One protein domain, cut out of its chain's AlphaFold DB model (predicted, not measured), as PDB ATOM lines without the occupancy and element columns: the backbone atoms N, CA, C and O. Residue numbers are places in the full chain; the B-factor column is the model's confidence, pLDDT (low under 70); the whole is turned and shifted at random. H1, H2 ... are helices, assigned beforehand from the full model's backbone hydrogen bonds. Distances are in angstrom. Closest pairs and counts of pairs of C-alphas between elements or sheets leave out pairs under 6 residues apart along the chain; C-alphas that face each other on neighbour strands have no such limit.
ATOM      1  N   PRO A  23      95.914 122.440  93.540       53.31
ATOM      2  CA  PRO A  23      95.207 121.298  92.947       53.31
ATOM      3  C   PRO A  23      95.549 121.080  91.463       53.31
ATOM      4  O   PRO A  23      95.736 119.949  91.026       53.31
ATOM      5  N   LEU A  24      95.748 122.166  90.701       51.00
ATOM      6  CA  LEU A  24      96.196 122.130  89.300       51.00
ATOM      7  C   LEU A  24      97.498 121.337  89.110       51.00
ATOM      8  O   LEU A  24      97.611 120.558  88.166       51.00
ATOM      9  N   THR A  25      98.469 121.499  90.009       55.41
ATOM     10  CA  THR A  25      99.739 120.759  89.963       55.41
ATOM     11  C   THR A  25      99.570 119.266  90.256       55.41
ATOM     12  O   THR A  25     100.262 118.465  89.634       55.41
ATOM     13  N   PHE A  26      98.625 118.870  91.113       53.06
ATOM     14  CA  PHE A  26      98.318 117.453  91.358       53.06
ATOM     15  C   PHE A  26      97.553 116.824  90.179       53.06
ATOM     16  O   PHE A  26      97.941 115.768  89.678       53.06
ATOM     17  N   CYS A  27      96.554 117.530  89.636       53.69
ATOM     18  CA  CYS A  27      95.839 117.116  88.425       53.69
ATOM     19  C   CYS A  27      96.780 116.916  87.225       53.69
ATOM     20  O   CYS A  27      96.603 115.965  86.471       53.69
ATOM     21  N   LEU A  28      97.798 117.768  87.053       60.66
ATOM     22  CA  LEU A  28      98.799 117.620  85.987       60.66
ATOM     23  C   LEU A  28      99.673 116.365  86.153       60.66
ATOM     24  O   LEU A  28      99.986 115.720  85.153       60.66
ATOM     25  N   ILE A  29     100.028 115.990  87.387       60.81
ATOM     26  CA  ILE A  29     100.758 114.743  87.674       60.81
ATOM     27  C   ILE A  29      99.886 113.532  87.314       60.81
ATOM     28  O   ILE A  29     100.329 112.657  86.570       60.81
ATOM     29  N   ILE A  30      98.625 113.516  87.758       61.44
ATOM     30  CA  ILE A  30      97.666 112.445  87.439       61.44
ATOM     31  C   ILE A  30      97.425 112.337  85.924       61.44
ATOM     32  O   ILE A  30      97.428 111.232  85.380       61.44
ATOM     33  N   LEU A  31      97.285 113.464  85.217       66.31
ATOM     34  CA  LEU A  31      97.116 113.477  83.761       66.31
ATOM     35  C   LEU A  31      98.322 112.848  83.042       66.31
ATOM     36  O   LEU A  31      98.146 112.071  82.104       66.31
ATOM     37  N   PHE A  32      99.540 113.141  83.510       70.88
ATOM     38  CA  PHE A  32     100.773 112.571  82.965       70.88
ATOM     39  C   PHE A  32     100.874 111.058  83.230       70.88
ATOM     40  O   PHE A  32     101.229 110.305  82.324       70.88
ATOM     41  N   PHE A  33     100.478 110.596  84.423       67.56
ATOM     42  CA  PHE A  33     100.371 109.167  84.746       67.56
ATOM     43  C   PHE A  33      99.363 108.437  83.846       67.56
ATOM     44  O   PHE A  33      99.679 107.371  83.317       67.56
ATOM     45  N   PHE A  34      98.173 109.003  83.609       72.19
ATOM     46  CA  PHE A  34      97.215 108.422  82.660       72.19
ATOM     47  C   PHE A  34      97.769 108.392  81.231       72.19
ATOM     48  O   PHE A  34      97.594 107.394  80.533       72.19
ATOM     49  N   GLN A  35      98.469 109.441  80.795       70.81
ATOM     50  CA  GLN A  35      99.045 109.516  79.451       70.81
ATOM     51  C   GLN A  35     100.150 108.464  79.232       70.81
ATOM     52  O   GLN A  35     100.133 107.761  78.220       70.81
ATOM     53  N   ASP A  36     101.055 108.288  80.198       75.06
ATOM     54  CA  ASP A  36     102.065 107.221  80.200       75.06
ATOM     55  C   ASP A  36     101.430 105.816  80.260       75.06
ATOM     56  O   ASP A  36     101.822 104.921  79.507       75.06
ATOM     57  N   MET A  37     100.391 105.623  81.081       74.25
ATOM     58  CA  MET A  37      99.654 104.357  81.163       74.25
ATOM     59  C   MET A  37      98.971 104.003  79.832       74.25
ATOM     60  O   MET A  37      99.024 102.847  79.398       74.25
ATOM     61  N   ILE A  38      98.363 104.986  79.159       79.25
ATOM     62  CA  ILE A  38      97.750 104.827  77.834       79.25
ATOM     63  C   ILE A  38      98.812 104.453  76.797       79.25
ATOM     64  O   ILE A  38      98.611 103.493  76.055       79.25
ATOM     65  N   GLU A  39      99.960 105.133  76.768       81.38
ATOM     66  CA  GLU A  39     101.024 104.846  75.799       81.38
ATOM     67  C   GLU A  39     101.657 103.456  76.050       81.38
ATOM     68  O   GLU A  39     101.826 102.666  75.117       81.38
ATOM     69  N   LYS A  40     101.874 103.066  77.315       79.69
ATOM     70  CA  LYS A  40     102.295 101.702  77.700       79.69
ATOM     71  C   LYS A  40     101.271 100.637  77.296       79.69
ATOM     72  O   LYS A  40     101.649  99.576  76.794       79.69
ATOM     73  N   ASN A  41      99.975 100.895  77.472       80.75
ATOM     74  CA  ASN A  41      98.921  99.963  77.063       80.75
ATOM     75  C   ASN A  41      98.767  99.892  75.535       80.75
ATOM     76  O   ASN A  41      98.554  98.807  75.001       80.75
ATOM     77  N   LYS A  42      98.981 100.994  74.816       83.19
ATOM     78  CA  LYS A  42      99.043 101.069  73.347       83.19
ATOM     79  C   LYS A  42     100.215 100.260  72.773       83.19
ATOM     80  O   LYS A  42     100.033  99.589  71.761       83.19
ATOM     81  N   ILE A  43     101.370 100.216  73.449       83.44
ATOM     82  CA  ILE A  43     102.508  99.341  73.090       83.44
ATOM     83  C   ILE A  43     102.183  97.851  73.331       83.44
ATOM     84  O   ILE A  43     102.479  96.997  72.489       83.44
ATOM     85  N   LYS A  44     101.518  97.508  74.445       83.06
ATOM     86  CA  LYS A  44     101.019  96.136  74.680       83.06
ATOM     87  C   LYS A  44      99.994  95.730  73.611       83.06
ATOM     88  O   LYS A  44     100.099  94.651  73.029       83.06
ATOM     89  N   LEU A  45      99.036  96.609  73.308       78.69
ATOM     90  CA  LEU A  45      97.998  96.381  72.301       78.69
ATOM     91  C   LEU A  45      98.565  96.281  70.886       78.69
ATOM     92  O   LEU A  45      98.111  95.419  70.136       78.69
ATOM     93  N   SER A  46      99.574  97.074  70.510       76.56
ATOM     94  CA  SER A  46     100.222  96.941  69.199       76.56
ATOM     95  C   SER A  46     100.974  95.614  69.084       76.56
ATOM     96  O   SER A  46     100.864  94.951  68.058       76.56
ATOM     97  N   THR A  47     101.620  95.151  70.158       77.06
ATOM     98  CA  THR A  47     102.278  93.834  70.218       77.06
ATOM     99  C   THR A  47     101.267  92.689  70.058       77.06
ATOM    100  O   THR A  47     101.471  91.785  69.246       77.06
ATOM    101  N   ILE A  48     100.125  92.748  70.756       76.25
ATOM    102  CA  ILE A  48      99.026  91.769  70.626       76.25
ATOM    103  C   ILE A  48      98.382  91.839  69.232       76.25
ATOM    104  O   ILE A  48      98.065  90.807  68.643       76.25
ATOM    105  N   THR A  49      98.225  93.037  68.667       72.38
ATOM    106  CA  THR A  49      97.643  93.237  67.328       72.38
ATOM    107  C   THR A  49      98.583  92.739  66.234       72.38
ATOM    108  O   THR A  49      98.128  92.091  65.301       72.38
ATOM    109  N   SER A 192      91.010  98.895  91.599       71.50
ATOM    110  CA  SER A 192      92.435  98.521  91.495       71.50
ATOM    111  C   SER A 192      93.329  99.632  90.904       71.50
ATOM    112  O   SER A 192      94.518  99.714  91.211       71.50
ATOM    113  N   SER A 193      92.777 100.536  90.086       69.44
ATOM    114  CA  SER A 193      93.471 101.746  89.619       69.44
ATOM    115  C   SER A 193      93.695 102.784  90.725       69.44
ATOM    116  O   SER A 193      94.739 103.428  90.745       69.44
ATOM    117  N   GLU A 194      92.736 102.931  91.642       77.31
ATOM    118  CA  GLU A 194      92.815 103.817  92.809       77.31
ATOM    119  C   GLU A 194      93.830 103.250  93.818       77.31
ATOM    120  O   GLU A 194      94.697 103.980  94.283       77.31
ATOM    121  N   ASP A 195      93.823 101.934  94.056       81.19
ATOM    122  CA  ASP A 195      94.792 101.260  94.935       81.19
ATOM    123  C   ASP A 195      96.243 101.431  94.464       81.19
ATOM    124  O   ASP A 195      97.133 101.732  95.262       81.19
ATOM    125  N   ASN A 196      96.496 101.280  93.159       72.19
ATOM    126  CA  ASN A 196      97.827 101.512  92.598       72.19
ATOM    127  C   ASN A 196      98.225 102.999  92.644       72.19
ATOM    128  O   ASN A 196      99.386 103.296  92.918       72.19
ATOM    129  N   LEU A 197      97.283 103.928  92.432       76.38
ATOM    130  CA  LEU A 197      97.534 105.368  92.564       76.38
ATOM    131  C   LEU A 197      97.924 105.734  94.005       76.38
ATOM    132  O   LEU A 197      98.952 106.377  94.215       76.38
ATOM    133  N   ILE A 198      97.139 105.285  94.989       81.62
ATOM    134  CA  ILE A 198      97.367 105.516  96.424       81.62
ATOM    135  C   ILE A 198      98.716 104.929  96.855       81.62
ATOM    136  O   ILE A 198      99.490 105.604  97.528       81.62
ATOM    137  N   ARG A 199      99.033 103.699  96.424       79.69
ATOM    138  CA  ARG A 199     100.319 103.044  96.701       79.69
ATOM    139  C   ARG A 199     101.499 103.867  96.180       79.69
ATOM    140  O   ARG A 199     102.308 104.338  96.974       79.69
ATOM    141  N   THR A 200     101.586 104.062  94.863       70.25
ATOM    142  CA  THR A 200     102.770 104.661  94.229       70.25
ATOM    143  C   THR A 200     102.970 106.117  94.640       70.25
ATOM    144  O   THR A 200     104.095 106.519  94.912       70.25
ATOM    145  N   THR A 201     101.902 106.910  94.774       69.50
ATOM    146  CA  THR A 201     102.043 108.313  95.208       69.50
ATOM    147  C   THR A 201     102.578 108.442  96.635       69.50
ATOM    148  O   THR A 201     103.439 109.288  96.873       69.50
ATOM    149  N   ILE A 202     102.129 107.606  97.577       78.88
ATOM    150  CA  ILE A 202     102.601 107.639  98.971       78.88
ATOM    151  C   ILE A 202     104.025 107.068  99.093       78.88
ATOM    152  O   ILE A 202     104.813 107.579  99.891       78.88
ATOM    153  N   GLU A 203     104.377 106.065  98.282       76.00
ATOM    154  CA  GLU A 203     105.743 105.528  98.181       76.00
ATOM    155  C   GLU A 203     106.735 106.563  97.604       76.00
ATOM    156  O   GLU A 203     107.821 106.730  98.161       76.00
ATOM    157  N   ASP A 204     106.355 107.306  96.555       67.88
ATOM    158  CA  ASP A 204     107.221 108.291  95.879       67.88
ATOM    159  C   ASP A 204     107.325 109.648  96.607       67.88
ATOM    160  O   ASP A 204     108.363 110.310  96.534       67.88
ATOM    161  N   THR A 205     106.258 110.107  97.280       64.94
ATOM    162  CA  THR A 205     106.183 111.472  97.863       64.94
ATOM    163  C   THR A 205     106.254 111.533  99.390       64.94
ATOM    164  O   THR A 205     106.384 112.624  99.947       64.94
ATOM    165  N   ALA A 206     106.245 110.370 100.049       70.19
ATOM    166  CA  ALA A 206     106.098 110.167 101.489       70.19
ATOM    167  C   ALA A 206     104.737 110.598 102.079       70.19
ATOM    168  O   ALA A 206     104.115 111.591 101.701       70.19
ATOM    169  N   MET A 207     104.281 109.825 103.069       76.50
ATOM    170  CA  MET A 207     103.003 110.026 103.754       76.50
ATOM    171  C   MET A 207     102.951 111.394 104.454       76.50
ATOM    172  O   MET A 207     103.641 111.617 105.449       76.50
ATOM    173  N   SER A 208     102.089 112.286 103.968       77.19
ATOM    174  CA  SER A 208     101.797 113.586 104.580       77.19
ATOM    175  C   SER A 208     100.324 113.944 104.390       77.19
ATOM    176  O   SER A 208      99.689 113.488 103.438       77.19
ATOM    177  N   ASP A 209      99.775 114.769 105.280       74.06
ATOM    178  CA  ASP A 209      98.338 115.081 105.275       74.06
ATOM    179  C   ASP A 209      97.909 115.789 103.976       74.06
ATOM    180  O   ASP A 209      96.848 115.498 103.436       74.06
ATOM    181  N   ALA A 210      98.780 116.617 103.386       70.81
ATOM    182  CA  ALA A 210      98.543 117.243 102.082       70.81
ATOM    183  C   ALA A 210      98.451 116.228 100.920       70.81
ATOM    184  O   ALA A 210      97.676 116.436  99.989       70.81
ATOM    185  N   VAL A 211      99.211 115.126 100.971       71.38
ATOM    186  CA  VAL A 211      99.126 114.034  99.982       71.38
ATOM    187  C   VAL A 211      97.860 113.204 100.205       71.38
ATOM    188  O   VAL A 211      97.193 112.836  99.239       71.38
ATOM    189  N   LEU A 212      97.489 112.953 101.465       77.25
ATOM    190  CA  LEU A 212      96.254 112.244 101.804       77.25
ATOM    191  C   LEU A 212      95.002 113.019 101.377       77.25
ATOM    192  O   LEU A 212      94.119 112.414 100.779       77.25
ATOM    193  N   GLU A 213      94.936 114.332 101.610       75.69
ATOM    194  CA  GLU A 213      93.818 115.180 101.161       75.69
ATOM    195  C   GLU A 213      93.754 115.304  99.626       75.69
ATOM    196  O   GLU A 213      92.673 115.266  99.039       75.69
ATOM    197  N   ALA A 214      94.901 115.370  98.939       70.06
ATOM    198  CA  ALA A 214      94.932 115.382  97.475       70.06
ATOM    199  C   ALA A 214      94.428 114.052  96.873       70.06
ATOM    200  O   ALA A 214      93.643 114.048  95.923       70.06
ATOM    201  N   LEU A 215      94.819 112.912  97.456       76.00
ATOM    202  CA  LEU A 215      94.292 111.595  97.082       76.00
ATOM    203  C   LEU A 215      92.809 111.438  97.434       76.00
ATOM    204  O   LEU A 215      92.061 110.862  96.645       76.00
ATOM    205  N   ALA A 216      92.378 111.963  98.580       80.56
ATOM    206  CA  ALA A 216      90.989 111.965  99.030       80.56
ATOM    207  C   ALA A 216      90.089 112.695  98.024       80.56
ATOM    208  O   ALA A 216      89.110 112.125  97.539       80.56
ATOM    209  N   GLN A 217      90.503 113.897  97.604       75.44
ATOM    210  CA  GLN A 217      89.823 114.682  96.575       75.44
ATOM    211  C   GLN A 217      89.772 113.965  95.214       75.44
ATOM    212  O   GLN A 217      88.767 114.069  94.514       75.44
ATOM    213  N   CYS A 218      90.811 113.215  94.832       70.62
ATOM    214  CA  CYS A 218      90.833 112.472  93.565       70.62
ATOM    215  C   CYS A 218      90.128 111.103  93.599       70.62
ATOM    216  O   CYS A 218      89.838 110.563  92.532       70.62
ATOM    217  N   CYS A 219      89.845 110.544  94.779       74.44
ATOM    218  CA  CYS A 219      89.106 109.282  94.938       74.44
ATOM    219  C   CYS A 219      87.668 109.473  95.457       74.44
ATOM    220  O   CYS A 219      86.996 108.472  95.703       74.44
ATOM    221  N   GLU A 220      87.223 110.723  95.642       78.19
ATOM    222  CA  GLU A 220      85.897 111.101  96.166       78.19
ATOM    223  C   GLU A 220      85.611 110.499  97.562       78.19
ATOM    224  O   GLU A 220      84.523 109.999  97.837       78.19
ATOM    225  N   LYS A 221      86.625 110.502  98.443       82.88
ATOM    226  CA  LYS A 221      86.622 109.865  99.782       82.88
ATOM    227  C   LYS A 221      87.300 110.763 100.822       82.88
ATOM    228  O   LYS A 221      87.777 111.836 100.472       82.88
ATOM    229  N   THR A 222      87.376 110.350 102.092       83.81
ATOM    230  CA  THR A 222      88.126 111.101 103.120       83.81
ATOM    231  C   THR A 222      89.609 110.711 103.154       83.81
ATOM    232  O   THR A 222      89.969 109.573 102.846       83.81
ATOM    233  N   ALA A 223      90.476 111.612 103.632       79.38
ATOM    234  CA  ALA A 223      91.887 111.309 103.911       79.38
ATOM    235  C   ALA A 223      92.071 110.117 104.877       79.38
ATOM    236  O   ALA A 223      93.061 109.385 104.786       79.38
ATOM    237  N   GLY A 224      91.094 109.875 105.762       81.50
ATOM    238  CA  GLY A 224      91.040 108.696 106.627       81.50
ATOM    239  C   GLY A 224      90.835 107.393 105.851       81.50
ATOM    240  O   GLY A 224      91.581 106.438 106.073       81.50
ATOM    241  N   ASP A 225      89.887 107.359 104.905       83.56
ATOM    242  CA  ASP A 225      89.644 106.180 104.059       83.56
ATOM    243  C   ASP A 225      90.869 105.878 103.168       83.56
ATOM    244  O   ASP A 225      91.253 104.715 103.034       83.56
ATOM    245  N   ILE A 226      91.539 106.905 102.616       83.94
ATOM    246  CA  ILE A 226      92.794 106.744 101.848       83.94
ATOM    247  C   ILE A 226      93.893 106.115 102.709       83.94
ATOM    248  O   ILE A 226      94.530 105.144 102.298       83.94
ATOM    249  N   LYS A 227      94.114 106.650 103.916       84.06
ATOM    250  CA  LYS A 227      95.151 106.173 104.839       84.06
ATOM    251  C   LYS A 227      94.896 104.731 105.282       84.06
ATOM    252  O   LYS A 227      95.831 103.932 105.316       84.06
ATOM    253  N   ALA A 228      93.640 104.386 105.567       84.31
ATOM    254  CA  ALA A 228      93.233 103.019 105.872       84.31
ATOM    255  C   ALA A 228      93.458 102.078 104.675       84.31
ATOM    256  O   ALA A 228      94.007 100.989 104.844       84.31
ATOM    257  N   ARG A 229      93.104 102.510 103.455       86.44
ATOM    258  CA  ARG A 229      93.294 101.703 102.245       86.44
ATOM    259  C   ARG A 229      94.768 101.482 101.910       86.44
ATOM    260  O   ARG A 229      95.126 100.362 101.562       86.44
ATOM    261  N   TYR A 230      95.625 102.491 102.074       81.69
ATOM    262  CA  TYR A 230      97.067 102.351 101.853       81.69
ATOM    263  C   TYR A 230      97.684 101.251 102.726       81.69
ATOM    264  O   TYR A 230      98.406 100.404 102.209       81.69
ATOM    265  N   GLU A 231      97.376 101.206 104.027       83.94
ATOM    266  CA  GLU A 231      97.940 100.182 104.920       83.94
ATOM    267  C   GLU A 231      97.454  98.757 104.574       83.94
ATOM    268  O   GLU A 231      98.234  97.810 104.687       83.94
ATOM    269  N   ILE A 232      96.230  98.596 104.045       82.00
ATOM    270  CA  ILE A 232      95.744  97.322 103.475       82.00
ATOM    271  C   ILE A 232      96.559  96.946 102.223       82.00
ATOM    272  O   ILE A 232      97.188  95.890 102.175       82.00
ATOM    273  N   VAL A 233      96.613  97.849 101.240       80.25
ATOM    274  CA  VAL A 233      97.262  97.676  99.920       80.25
ATOM    275  C   VAL A 233      98.785  97.456 100.017       80.25
ATOM    276  O   VAL A 233      99.405  96.854  99.129       80.25
ATOM    277  N   LYS A 234      99.391  97.938 101.105       76.75
ATOM    278  CA  LYS A 234     100.785  97.737 101.528       76.75
ATOM    279  C   LYS A 234     100.999  96.376 102.198       76.75
ATOM    280  O   LYS A 234     102.038  95.756 101.977       76.75
ATOM    281  N   GLY A 235     100.023  95.890 102.969       60.81
ATOM    282  CA  GLY A 235     100.030  94.552 103.561       60.81
ATOM    283  C   GLY A 235     100.010  93.439 102.508       60.81
ATOM    284  O   GLY A 235     100.858  92.546 102.552       60.81
ATOM    285  N   GLU A 236      99.120  93.544 101.517       58.38
ATOM    286  CA  GLU A 236      98.957  92.566 100.423       58.38
ATOM    287  C   GLU A 236     100.259  92.313  99.639       58.38
ATOM    288  O   GLU A 236     100.613  91.169  99.342       58.38
TER     289      GLU A 236
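What this domain is: This is residues 23 to 49 and 192 to 236 of the 629 residues of the protein "Histone-lysine N-methyltransferase" of Hordeum vulgare subsp. vulgare (UniProt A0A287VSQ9). A small body of three helices, in which H2 and H3 form a hairpin and H4 starts at H3 and crosses H2 nearly at a right angle, has one long helix, H1, beside it. H1 comes near H3 by its first turns, and residues 34 to 49 stick out as an arm that makes much of the length. The printed part has 72 residues with four named helices, in the order H1, H2, H3, H4, and no named strand; the class is all helix. It is only just loose, close to compact, with a radius of gyration of the C-alphas of 13.8 A and spans of 43 by 32 by 21 A.

How they stand to each other: H1, residues 23 to 49, is close to but not clearly touching H3, residues 209 to 219; their closest C-alphas, of Phe 26 and Ala 214, are 7.3 A apart. Their lines stand at a steep tilt of 54 degrees, the same way. H2, residues 192 to 205, touches H3 in a helical hairpin, at a shallow tilt of 20 degrees, opposite ways, closest at the C-alphas of Ile 198 and Leu 215, 6.8 A apart. H4, residues 223 to 236, touches H3 with residues 223 to 227 alone, about perpendicular at 87 degrees; the closest C-alphas, of Leu 212 and Ala 223, are 4.9 A apart. H2 touches H4 with residues 195 to 199 alone, about perpendicular at 85 degrees, closest at the C-alphas of Arg 199 and Tyr 230, 6.1 A apart. H1 is apart from H2 and H4. In H1, H2, H3 and H4 every O i to N i+4 pair is within hydrogen-bond range.

Where its parts are: H1 measures 38.1 A from C-alpha 23 at (95.207, 121.298, 92.947) to C-alpha 49. H2 measures 19.9 A, H3 15.0 A, and H4 20.3 A, ending at C-alpha 236 at (98.957, 92.566, 100.423).

The domain as a whole: Residues 50 to 191 are not printed, and C-alphas 49 and 192 are 25.3 A apart across the cut. The links H2 to H3 and H3 to H4 are tight. The mean pLDDT of the printed part is 74.0; 16 residues are under 70, among them 23 to 31.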